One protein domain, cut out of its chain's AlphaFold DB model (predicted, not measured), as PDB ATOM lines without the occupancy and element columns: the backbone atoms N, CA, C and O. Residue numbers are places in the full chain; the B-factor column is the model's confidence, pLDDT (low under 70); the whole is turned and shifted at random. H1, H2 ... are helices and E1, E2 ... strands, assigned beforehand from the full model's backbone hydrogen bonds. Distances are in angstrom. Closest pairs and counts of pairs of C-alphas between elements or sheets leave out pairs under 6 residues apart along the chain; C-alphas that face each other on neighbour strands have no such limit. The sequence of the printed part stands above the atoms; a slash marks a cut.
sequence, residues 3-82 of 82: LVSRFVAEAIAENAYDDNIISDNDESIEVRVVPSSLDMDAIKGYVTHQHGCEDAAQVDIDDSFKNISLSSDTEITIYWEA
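Overview. This is residues 3 to 82 of the 82 residues of an uncharacterized protein of Crocinitomicaceae bacterium (UniProt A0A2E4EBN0). Helix H1 sits in the middle, packed on one face of a small sheet, E1 E2 E3; beyond it, on the side away from the sheet, H2 and H3 form a V and both touch H1. The sheet's other face bears no named helix. The printed part has 80 residues, with three named helices and three named strands in the order H1 E1 E2 H2 H3 E3; the sheet's order is E1 - E2 - E3, all antiparallel, and the class is mixed. It is compact, with a radius of gyration of the C-alphas of 11.6 A, and spans 31 by 30 by 19 A.

Arrangement. H1, residues 6 to 15, is on the sheet of E1, residues 21 to 25, E2, residues 28 to 33, and E3, residues 76 to 81, making two layers, a helix on one face of a sheet. Its height over the sheet is 8.3 A; it lies over E2 and E3, slantwise to the strands at 49 degrees to E2 on the local plane. E1 and E2 form a hairpin, with N 30 and O 23 within hydrogen-bond range at 2.8 A; across E2 and E3, N 80 and O 29 are at 2.8 A. H2, residues 40 to 51, touches H1 at a steep tilt of 45 degrees, opposite ways; their closest C-alphas, Ala 11 and Ile 43, are 5.3 A apart. H3, residues 54 to 65, touches H2 at a steep tilt of 57 degrees, opposite ways, closest at C-alphas Thr 48 and Ala 57, 5.0 A. H3 only just touches H1, with 3 pairs of C-alphas within 8 A, through residues 60 to 64 alone; the closest are Val 8 and Ile 61, 6.7 A, and the lines are about perpendicular at 82 degrees. The helix packing is mostly crossed. In H1, H2 and H3 every O i to N i+4 pair is within hydrogen-bond range.

Along the chain. H1 begins at C-alpha 6, (-8.939, 15.377, 43.010), and measures 14.4 A; E1 measures 10.7 A, E2 16.2 A, H2 16.2 A, H3 16.3 A and E3 16.6 A. E3 ends at C-alpha 81, (-10.359, 11.993, 49.759).

Size, cuts and confidence. The two C-alphas farthest apart, of Asp 19 and Asp 55, are 32.5 A apart. The printed part has no cut, no link is long, and no printed residue is under 70 in pLDDT.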
ATOM      1  N   LEU A   3     -12.688   5.458  43.382       95.38
ATOM      2  CA  LEU A   3     -11.700   6.481  43.706       95.38
ATOM      3  C   LEU A   3     -11.177   7.096  42.406       95.38
ATOM      4  O   LEU A   3     -10.801   6.358  41.489       95.38
ATOM      5  N   VAL A   4     -11.147   8.420  42.350       96.38
ATOM      6  CA  VAL A   4     -10.575   9.204  41.250       96.38
ATOM      7  C   VAL A   4      -9.618  10.255  41.803       96.38
ATOM      8  O   VAL A   4      -9.529  10.458  43.017       96.38
ATOM      9  N   SER A   5      -8.884  10.923  40.918       96.19
ATOM     10  CA  SER A   5      -8.062  12.059  41.320       96.19
ATOM     11  C   SER A   5      -8.913  13.246  41.766       96.19
ATOM     12  O   SER A   5     -10.075  13.388  41.377       96.19
ATOM     13  N   ARG A   6      -8.301  14.142  42.547       95.81
ATOM     14  CA  ARG A   6      -8.939  15.377  43.010       95.81
ATOM     15  C   ARG A   6      -9.542  16.174  41.853       95.81
ATOM     16  O   ARG A   6     -10.712  16.523  41.903       95.81
ATOM     17  N   PHE A   7      -8.764  16.431  40.802       96.19
ATOM     18  CA  PHE A   7      -9.211  17.272  39.690       96.19
ATOM     19  C   PHE A   7     -10.306  16.612  38.857       96.19
ATOM     20  O   PHE A   7     -11.164  17.311  38.323       96.19
ATOM     21  N   VAL A   8     -10.311  15.280  38.757       96.69
ATOM     22  CA  VAL A   8     -11.410  14.556  38.114       96.69
ATOM     23  C   VAL A   8     -12.674  14.632  38.972       96.69
ATOM     24  O   VAL A   8     -13.747  14.879  38.427       96.69
ATOM     25  N   ALA A   9     -12.569  14.479  40.296       96.56
ATOM     26  CA  ALA A   9     -13.711  14.631  41.197       96.56
ATOM     27  C   ALA A   9     -14.297  16.053  41.154       96.56
ATOM     28  O   ALA A   9     -15.505  16.194  40.988       96.56
ATOM     29  N   GLU A  10     -13.450  17.085  41.220       95.94
ATOM     30  CA  GLU A  10     -13.850  18.494  41.080       95.94
ATOM     31  C   GLU A  10     -14.544  18.746  39.735       95.94
ATOM     32  O   GLU A  10     -15.646  19.284  39.700       95.94
ATOM     33  N   ALA A  11     -13.953  18.294  38.622       96.25
ATOM     34  CA  ALA A  11     -14.545  18.472  37.296       96.25
ATOM     35  C   ALA A  11     -15.934  17.830  37.182       96.25
ATOM     36  O   ALA A  11     -16.822  18.365  36.518       96.25
ATOM     37  N   ILE A  12     -16.120  16.668  37.808       95.25
ATOM     38  CA  ILE A  12     -17.402  15.969  37.825       95.25
ATOM     39  C   ILE A  12     -18.410  16.704  38.709       95.25
ATOM     40  O   ILE A  12     -19.552  16.851  38.287       95.25
ATOM     41  N   ALA A  13     -18.004  17.178  39.890       94.75
ATOM     42  CA  ALA A  13     -18.862  17.951  40.787       94.75
ATOM     43  C   ALA A  13     -19.346  19.255  40.129       94.75
ATOM     44  O   ALA A  13     -20.542  19.521  40.129       94.75
ATOM     45  N   GLU A  14     -18.454  19.991  39.458       92.06
ATOM     46  CA  GLU A  14     -18.761  21.232  38.721       92.06
ATOM     47  C   GLU A  14     -19.777  21.035  37.578       92.06
ATOM     48  O   GLU A  14     -20.491  21.961  37.197       92.06
ATOM     49  N   ASN A  15     -19.846  19.826  37.011       87.81
ATOM     50  CA  ASN A  15     -20.778  19.484  35.930       87.81
ATOM     51  C   ASN A  15     -21.984  18.660  36.412       87.81
ATOM     52  O   ASN A  15     -22.860  18.318  35.611       87.81
ATOM     53  N   ALA A  16     -22.041  18.314  37.698       86.06
ATOM     54  CA  ALA A  16     -23.149  17.578  38.281       86.06
ATOM     55  C   ALA A  16     -24.266  18.533  38.717       86.06
ATOM     56  O   ALA A  16     -24.042  19.682  39.081       86.06
ATOM     57  N   TYR A  17     -25.502  18.038  38.705       81.81
ATOM     58  CA  TYR A  17     -26.594  18.716  39.400       81.81
ATOM     59  C   TYR A  17     -26.379  18.617  40.914       81.81
ATOM     60  O   TYR A  17     -25.979  17.554  41.386       81.81
ATOM     61  N   ASP A  18     -26.727  19.662  41.670       81.25
ATOM     62  CA  ASP A  18     -26.561  19.710  43.135       81.25
ATOM     63  C   ASP A  18     -27.118  18.466  43.856       81.25
ATOM     64  O   ASP A  18     -26.500  17.957  44.786       81.25
ATOM     65  N   ASP A  19     -28.245  17.914  43.387       88.81
ATOM     66  CA  ASP A  19     -28.878  16.708  43.953       88.81
ATOM     67  C   ASP A  19     -27.995  15.444  43.877       88.81
ATOM     68  O   ASP A  19     -28.231  14.464  44.589       88.81
ATOM     69  N   ASN A  20     -26.986  15.448  43.005       91.69
ATOM     70  CA  ASN A  20     -26.054  14.344  42.807       91.69
ATOM     71  C   ASN A  20     -24.777  14.482  43.649       91.69
ATOM     72  O   ASN A  20     -24.023  13.510  43.755       91.69
ATOM     73  N   ILE A  21     -24.532  15.648  44.249       94.06
ATOM     74  CA  ILE A  21     -23.377  15.902  45.112       94.06
ATOM     75  C   ILE A  21     -23.714  15.411  46.526       94.06
ATOM     76  O   ILE A  21     -24.626  15.905  47.184       94.06
ATOM     77  N   ILE A  22     -22.983  14.401  46.995       94.38
ATOM     78  CA  ILE A  22     -23.104  13.864  48.359       94.38
ATOM     79  C   ILE A  22     -22.225  14.680  49.317       94.38
ATOM     80  O   ILE A  22     -22.652  14.994  50.427       94.38
ATOM     81  N   SER A  23     -21.004  15.006  48.887       93.75
ATOM     82  CA  SER A  23     -20.023  15.792  49.638       93.75
ATOM     83  C   SER A  23     -19.171  16.595  48.661       93.75
ATOM     84  O   SER A  23     -18.758  16.061  47.637       93.75
ATOM     85  N   ASP A  24     -18.910  17.856  48.981       93.31
ATOM     86  CA  ASP A  24     -17.938  18.702  48.289       93.31
ATOM     87  C   ASP A  24     -17.351  19.678  49.315       93.31
ATOM     88  O   ASP A  24     -18.012  20.617  49.771       93.31
ATOM     89  N   ASN A  25     -16.160  19.356  49.811       91.94
ATOM     90  CA  ASN A  25     -15.425  20.148  50.787       91.94
ATOM     91  C   ASN A  25     -13.912  19.926  50.638       91.94
ATOM     92  O   ASN A  25     -13.456  19.103  49.849       91.94
ATOM     93  N   ASP A  26     -13.128  20.643  51.443       90.62
ATOM     94  CA  ASP A  26     -11.662  20.595  51.383       90.62
ATOM     95  C   ASP A  26     -11.061  19.208  51.703       90.62
ATOM     96  O   ASP A  26      -9.897  18.961  51.384       90.62
ATOM     97  N   GLU A  27     -11.822  18.311  52.339       93.81
ATOM     98  CA  GLU A  27     -11.370  16.982  52.773       93.81
ATOM     99  C   GLU A  27     -11.860  15.853  51.849       93.81
ATOM    100  O   GLU A  27     -11.246  14.786  51.802       93.81
ATOM    101  N   SER A  28     -12.963  16.059  51.121       95.56
ATOM    102  CA  SER A  28     -13.611  15.013  50.323       95.56
ATOM    103  C   SER A  28     -14.536  15.572  49.245       95.56
ATOM    104  O   SER A  28     -15.225  16.572  49.450       95.56
ATOM    105  N   ILE A  29     -14.621  14.846  48.130       96.75
ATOM    106  CA  ILE A  29     -15.640  15.049  47.096       96.75
ATOM    107  C   ILE A  29     -16.303  13.702  46.824       96.75
ATOM    108  O   ILE A  29     -15.615  12.716  46.572       96.75
ATOM    109  N   GLU A  30     -17.630  13.646  46.849       97.12
ATOM    110  CA  GLU A  30     -18.432  12.458  46.558       97.12
ATOM    111  C   GLU A  30     -19.620  12.832  45.671       97.12
ATOM    112  O   GLU A  30     -20.459  13.646  46.056       97.12
ATOM    113  N   VAL A  31     -19.730  12.202  44.498       96.44
ATOM    114  CA  VAL A  31     -20.764  12.525  43.501       96.44
ATOM    115  C   VAL A  31     -21.367  11.249  42.916       96.44
ATOM    116  O   VAL A  31     -20.655  10.297  42.582       96.44
ATOM    117  N   ARG A  32     -22.697  11.211  42.777       96.62
ATOM    118  CA  ARG A  32     -23.410  10.168  42.027       96.62
ATOM    119  C   ARG A  32     -23.474  10.538  40.559       96.62
ATOM    120  O   ARG A  32     -23.924  11.620  40.204       96.62
ATOM    121  N   VAL A  33     -23.053   9.625  39.699       94.69
ATOM    122  CA  VAL A  33     -23.050   9.858  38.258       94.69
ATOM    123  C   VAL A  33     -23.468   8.622  37.498       94.69
ATOM    124  O   VAL A  33     -23.242   7.488  37.924       94.69
ATOM    125  N   VAL A  34     -24.016   8.852  36.314       95.50
ATOM    126  CA  VAL A  34     -24.156   7.827  35.287       95.50
ATOM    127  C   VAL A  34     -22.972   7.991  34.328       95.50
ATOM    128  O   VAL A  34     -22.901   9.026  33.666       95.50
ATOM    129  N   PRO A  35     -22.030   7.028  34.240       94.12
ATOM    130  CA  PRO A  35     -20.814   7.175  33.436       94.12
ATOM    131  C   PRO A  35     -21.058   7.554  31.973       94.12
ATOM    132  O   PRO A  35     -20.332   8.384  31.436       94.12
ATOM    133  N   SER A  36     -22.105   7.004  31.351       95.44
ATOM    134  CA  SER A  36     -22.508   7.329  29.974       95.44
ATOM    135  C   SER A  36     -22.982   8.766  29.768       95.44
ATOM    136  O   SER A  36     -23.050   9.230  28.631       95.44
ATOM    137  N   SER A  37     -23.316   9.470  30.849       94.12
ATOM    138  CA  SER A  37     -23.802  10.852  30.834       94.12
ATOM    139  C   SER A  37     -22.721  11.873  31.201       94.12
ATOM    140  O   SER A  37     -23.015  13.065  31.242       94.12
ATOM    141  N   LEU A  38     -21.493  11.429  31.491       94.00
ATOM    142  CA  LEU A  38     -20.383  12.328  31.790       94.00
ATOM    143  C   LEU A  38     -19.933  13.066  30.525       94.00
ATOM    144  O   LEU A  38     -19.641  12.448  29.499       94.00
ATOM    145  N   ASP A  39     -19.817  14.387  30.624       95.06
ATOM    146  CA  ASP A  39     -19.185  15.202  29.591       95.06
ATOM    147  C   ASP A  39     -17.658  15.074  29.702       95.06
ATOM    148  O   ASP A  39     -16.983  15.805  30.432       95.06
ATOM    149  N   MET A  40     -17.108  14.089  28.993       94.25
ATOM    150  CA  MET A  40     -15.672  13.809  29.012       94.25
ATOM    151  C   MET A  40     -14.834  14.951  28.422       94.25
ATOM    152  O   MET A  40     -13.675  15.103  28.815       94.25
ATOM    153  N   ASP A  41     -15.397  15.770  27.529       94.62
ATOM    154  CA  ASP A  41     -14.703  16.928  26.961       94.62
ATOM    155  C   ASP A  41     -14.598  18.052  28.001       94.62
ATOM    156  O   ASP A  41     -13.523  18.638  28.167       94.62
ATOM    157  N   ALA A  42     -15.670  18.305  28.761       94.62
ATOM    158  CA  ALA A  42     -15.653  19.244  29.884       94.62
ATOM    159  C   ALA A  42     -14.676  18.795  30.983       94.62
ATOM    160  O   ALA A  42     -13.860  19.597  31.447       94.62
ATOM    161  N   ILE A  43     -14.691  17.503  31.338       95.94
ATOM    162  CA  ILE A  43     -13.751  16.927  32.313       95.94
ATOM    163  C   ILE A  43     -12.313  17.100  31.825       95.94
ATOM    164  O   ILE A  43     -11.465  17.611  32.561       95.94
ATOM    165  N   LYS A  44     -12.027  16.740  30.568       95.94
ATOM    166  CA  LYS A  44     -10.690  16.904  29.991       95.94
ATOM    167  C   LYS A  44     -10.247  18.363  29.989       95.94
ATOM    168  O   LYS A  44      -9.096  18.642  30.333       95.94
ATOM    169  N   GLY A  45     -11.141  19.290  29.652       96.19
ATOM    170  CA  GLY A  45     -10.876  20.727  29.676       96.19
ATOM    171  C   GLY A  45     -10.492  21.238  31.066       96.19
ATOM    172  O   GLY A  45      -9.465  21.905  31.206       96.19
ATOM    173  N   TYR A  46     -11.265  20.877  32.093       96.62
ATOM    174  CA  TYR A  46     -10.989  21.267  33.477       96.62
ATOM    175  C   TYR A  46      -9.663  20.684  33.977       96.62
ATOM    176  O   TYR A  46      -8.790  21.419  34.437       96.62
ATOM    177  N   VAL A  47      -9.461  19.373  33.826       96.75
ATOM    178  CA  VAL A  47      -8.257  18.691  34.324       96.75
ATOM    179  C   VAL A  47      -7.000  19.201  33.604       96.75
ATOM    180  O   VAL A  47      -5.965  19.416  34.234       96.75
ATOM    181  N   THR A  48      -7.094  19.500  32.302       97.50
ATOM    182  CA  THR A  48      -6.004  20.141  31.541       97.50
ATOM    183  C   THR A  48      -5.695  21.543  32.054       97.50
ATOM    184  O   THR A  48      -4.523  21.910  32.149       97.50
ATOM    185  N   HIS A  49      -6.716  22.325  32.416       96.50
ATOM    186  CA  HIS A  49      -6.518  23.641  33.018       96.50
ATOM    187  C   HIS A  49      -5.783  23.551  34.364       96.50
ATOM    188  O   HIS A  49      -4.855  24.326  34.587       96.50
ATOM    189  N   GLN A  50      -6.140  22.580  35.212       95.94
ATOM    190  CA  GLN A  50      -5.514  22.383  36.525       95.94
ATOM    191  C   GLN A  50      -4.054  21.914  36.432       95.94
ATOM    192  O   GLN A  50      -3.188  22.447  37.124       95.94
ATOM    193  N   HIS A  51      -3.748  20.955  35.551       94.19
ATOM    194  CA  HIS A  51      -2.369  20.477  35.358       94.19
ATOM    195  C   HIS A  51      -1.497  21.446  34.545       94.19
ATOM    196  O   HIS A  51      -0.272  21.419  34.652       94.19
ATOM    197  N   GLY A  52      -2.102  22.286  33.700       94.50
ATOM    198  CA  GLY A  52      -1.392  23.193  32.790       94.50
ATOM    199  C   GLY A  52      -0.763  22.509  31.568       94.50
ATOM    200  O   GLY A  52      -0.110  23.178  30.764       94.50
ATOM    201  N   CYS A  53      -0.950  21.194  31.400       93.50
ATOM    202  CA  CYS A  53      -0.550  20.450  30.207       93.50
ATOM    203  C   CYS A  53      -1.494  19.272  29.916       93.50
ATOM    204  O   CYS A  53      -2.052  18.657  30.824       93.50
ATOM    205  N   GLU A  54      -1.660  18.955  28.629       94.69
ATOM    206  CA  GLU A  54      -2.597  17.920  28.174       94.69
ATOM    207  C   GLU A  54      -2.123  16.499  28.514       94.69
ATOM    208  O   GLU A  54      -2.933  15.666  28.908       94.69
ATOM    209  N   ASP A  55      -0.816  16.226  28.432       95.69
ATOM    210  CA  ASP A  55      -0.272  14.885  28.687       95.69
ATOM    211  C   ASP A  55      -0.512  14.425  30.134       95.69
ATOM    212  O   ASP A  55      -0.935  13.293  30.364       95.69
ATOM    213  N   ALA A  56      -0.279  15.300  31.121       94.19
ATOM    214  CA  ALA A  56      -0.520  14.968  32.528       94.19
ATOM    215  C   ALA A  56      -2.015  14.800  32.815       94.19
ATOM    216  O   ALA A  56      -2.404  13.871  33.521       94.19
ATOM    217  N   ALA A  57      -2.852  15.650  32.217       95.50
ATOM    218  CA  ALA A  57      -4.297  15.552  32.351       95.50
ATOM    219  C   ALA A  57      -4.850  14.248  31.771       95.50
ATOM    220  O   ALA A  57      -5.694  13.611  32.395       95.50
ATOM    221  N   GLN A  58      -4.350  13.817  30.610       96.50
ATOM    222  CA  GLN A  58      -4.773  12.558  30.003       96.50
ATOM    223  C   GLN A  58      -4.407  11.359  30.887       96.50
ATOM    224  O   GLN A  58      -5.253  10.500  31.106       96.50
ATOM    225  N   VAL A  59      -3.191  11.326  31.448       96.62
ATOM    226  CA  VAL A  59      -2.772  10.261  32.378       96.62
ATOM    227  C   VAL A  59      -3.672  10.208  33.615       96.62
ATOM    228  O   VAL A  59      -4.043   9.123  34.057       96.62
ATOM    229  N   ASP A  60      -4.037  11.369  34.158       96.00
ATOM    230  CA  ASP A  60      -4.872  11.480  35.358       96.00
ATOM    231  C   ASP A  60      -6.315  10.993  35.121       96.00
ATOM    232  O   ASP A  60      -6.890  10.246  35.921       96.00
ATOM    233  N   ILE A  61      -6.882  11.354  33.966       96.19
ATOM    234  CA  ILE A  61      -8.197  10.886  33.513       96.19
ATOM    235  C   ILE A  61      -8.161   9.378  33.262       96.19
ATOM    236  O   ILE A  61      -9.017   8.651  33.768       96.19
ATOM    237  N   ASP A  62      -7.162   8.888  32.530       96.12
ATOM    238  CA  ASP A  62      -7.039   7.466  32.210       96.12
ATOM    239  C   ASP A  62      -6.932   6.621  33.489       96.12
ATOM    240  O   ASP A  62      -7.601   5.592  33.596       96.12
ATOM    241  N   ASP A  63      -6.158   7.060  34.491       95.88
ATOM    242  CA  ASP A  63      -6.046   6.340  35.765       95.88
ATOM    243  C   ASP A  63      -7.352   6.371  36.576       95.88
ATOM    244  O   ASP A  63      -7.757   5.346  37.137       95.88
ATOM    245  N   SER A  64      -8.045   7.514  36.578       95.62
ATOM    246  CA  SER A  64      -9.329   7.702  37.266       95.62
ATOM    247  C   SER A  64     -10.449   6.842  36.667       95.62
ATOM    248  O   SER A  64     -11.263   6.272  37.397       95.62
ATOM    249  N   PHE A  65     -10.474   6.687  35.340       94.38
ATOM    250  CA  PHE A  65     -11.523   5.954  34.626       94.38
ATOM    251  C   PHE A  65     -11.137   4.528  34.211       94.38
ATOM    252  O   PHE A  65     -11.986   3.820  33.671       94.38
ATOM    253  N   LYS A  66      -9.924   4.039  34.514       93.75
ATOM    254  CA  LYS A  66      -9.432   2.709  34.076       93.75
ATOM    255  C   LYS A  66     -10.363   1.528  34.379       93.75
ATOM    256  O   LYS A  66     -10.346   0.533  33.661       93.75
ATOM    257  N   ASN A  67     -11.158   1.630  35.446       91.06
ATOM    258  CA  ASN A  67     -12.093   0.594  35.898       91.06
ATOM    259  C   ASN A  67     -13.570   0.987  35.722       91.06
ATOM    260  O   ASN A  67     -14.455   0.252  36.162       91.06
ATOM    261  N   ILE A  68     -13.851   2.132  35.097       91.56
ATOM    262  CA  ILE A  68     -15.206   2.598  34.814       91.56
ATOM    263  C   ILE A  68     -15.530   2.286  33.355       91.56
ATOM    264  O   ILE A  68     -14.826   2.692  32.434       91.56
ATOM    265  N   SER A  69     -16.652   1.606  33.120       93.94
ATOM    266  CA  SER A  69     -17.216   1.540  31.774       93.94
ATOM    267  C   SER A  69     -17.944   2.850  31.473       93.94
ATOM    268  O   SER A  69     -19.050   3.067  31.958       93.94
ATOM    269  N   LEU A  70     -17.338   3.717  30.656       92.75
ATOM    270  CA  LEU A  70     -17.937   4.995  30.236       92.75
ATOM    271  C   LEU A  70     -19.181   4.834  29.347       92.75
ATOM    272  O   LEU A  70     -19.877   5.799  29.091       92.75
ATOM    273  N   SER A  71     -19.494   3.624  28.884       95.31
ATOM    274  CA  SER A  71     -20.750   3.322  28.185       95.31
ATOM    275  C   SER A  71     -21.835   2.766  29.117       95.31
ATOM    276  O   SER A  71     -22.856   2.283  28.640       95.31
ATOM    277  N   SER A  72     -21.586   2.722  30.428       95.06
ATOM    278  CA  SER A  72     -22.520   2.175  31.411       95.06
ATOM    279  C   SER A  72     -23.580   3.202  31.796       95.06
ATOM    280  O   SER A  72     -23.244   4.294  32.247       95.06
ATOM    281  N   ASP A  73     -24.846   2.786  31.735       95.56
ATOM    282  CA  ASP A  73     -25.991   3.534  32.273       95.56
ATOM    283  C   ASP A  73     -26.271   3.217  33.755       95.56
ATOM    284  O   ASP A  73     -27.250   3.682  34.337       95.56
ATOM    285  N   THR A  74     -25.432   2.388  34.386       95.25
ATOM    286  CA  THR A  74     -25.554   2.089  35.819       95.25
ATOM    287  C   THR A  74     -24.954   3.231  36.627       95.25
ATOM    288  O   THR A  74     -23.766   3.519  36.476       95.25
ATOM    289  N   GLU A  75     -25.762   3.836  37.498       95.44
ATOM    290  CA  GLU A  75     -25.308   4.865  38.435       95.44
ATOM    291  C   GLU A  75     -24.206   4.317  39.350       95.44
ATOM    292  O   GLU A  75     -24.310   3.222  39.915       95.44
ATOM    293  N   ILE A  76     -23.146   5.101  39.503       95.19
ATOM    294  CA  ILE A  76     -22.046   4.837  40.421       95.19
ATOM    295  C   ILE A  76     -21.779   6.074  41.268       95.19
ATOM    296  O   ILE A  76     -22.094   7.198  40.891       95.19
ATOM    297  N   THR A  77     -21.131   5.868  42.405       96.38
ATOM    298  CA  THR A  77     -20.534   6.962  43.174       96.38
ATOM    299  C   THR A  77     -19.064   7.068  42.815       96.38
ATOM    300  O   THR A  77     -18.339   6.072  42.924       96.38
ATOM    301  N   ILE A  78     -18.634   8.254  42.419       95.62
ATOM    302  CA  ILE A  78     -17.231   8.629  42.277       95.62
ATOM    303  C   ILE A  78     -16.834   9.433  43.514       95.62
ATOM    304  O   ILE A  78     -17.661  10.173  44.047       95.62
ATOM    305  N   TYR A  79     -15.602   9.252  43.991       96.62
ATOM    306  CA  TYR A  79     -15.117   9.986  45.152       96.62
ATOM    307  C   TYR A  79     -13.619  10.294  45.115       96.62
ATOM    308  O   TYR A  79     -12.841   9.584  44.474       96.62
ATOM    309  N   TRP A  80     -13.242  11.332  45.855       97.06
ATOM    310  CA  TRP A  80     -11.879  11.707  46.215       97.06
ATOM    311  C   TRP A  80     -11.806  12.027  47.719       97.06
ATOM    312  O   TRP A  80     -12.777  12.519  48.293       97.06
ATOM    313  N   GLU A  81     -10.657  11.750  48.340       93.81
ATOM    314  CA  GLU A  81     -10.359  11.993  49.759       93.81
ATOM    315  C   GLU A  81      -8.887  12.444  49.904       93.81
ATOM    316  O   GLU A  81      -8.029  11.973  49.143       93.81
ATOM    317  N   ALA A  82      -8.623  13.382  50.824       87.62
ATOM    318  CA  ALA A  82      -7.328  14.056  51.027       87.62
ATOM    319  C   ALA A  82      -6.252  13.237  51.768       87.62
ATOM    320  O   ALA A  82      -6.588  12.448  52.680       87.62
TER     321      ALA A  82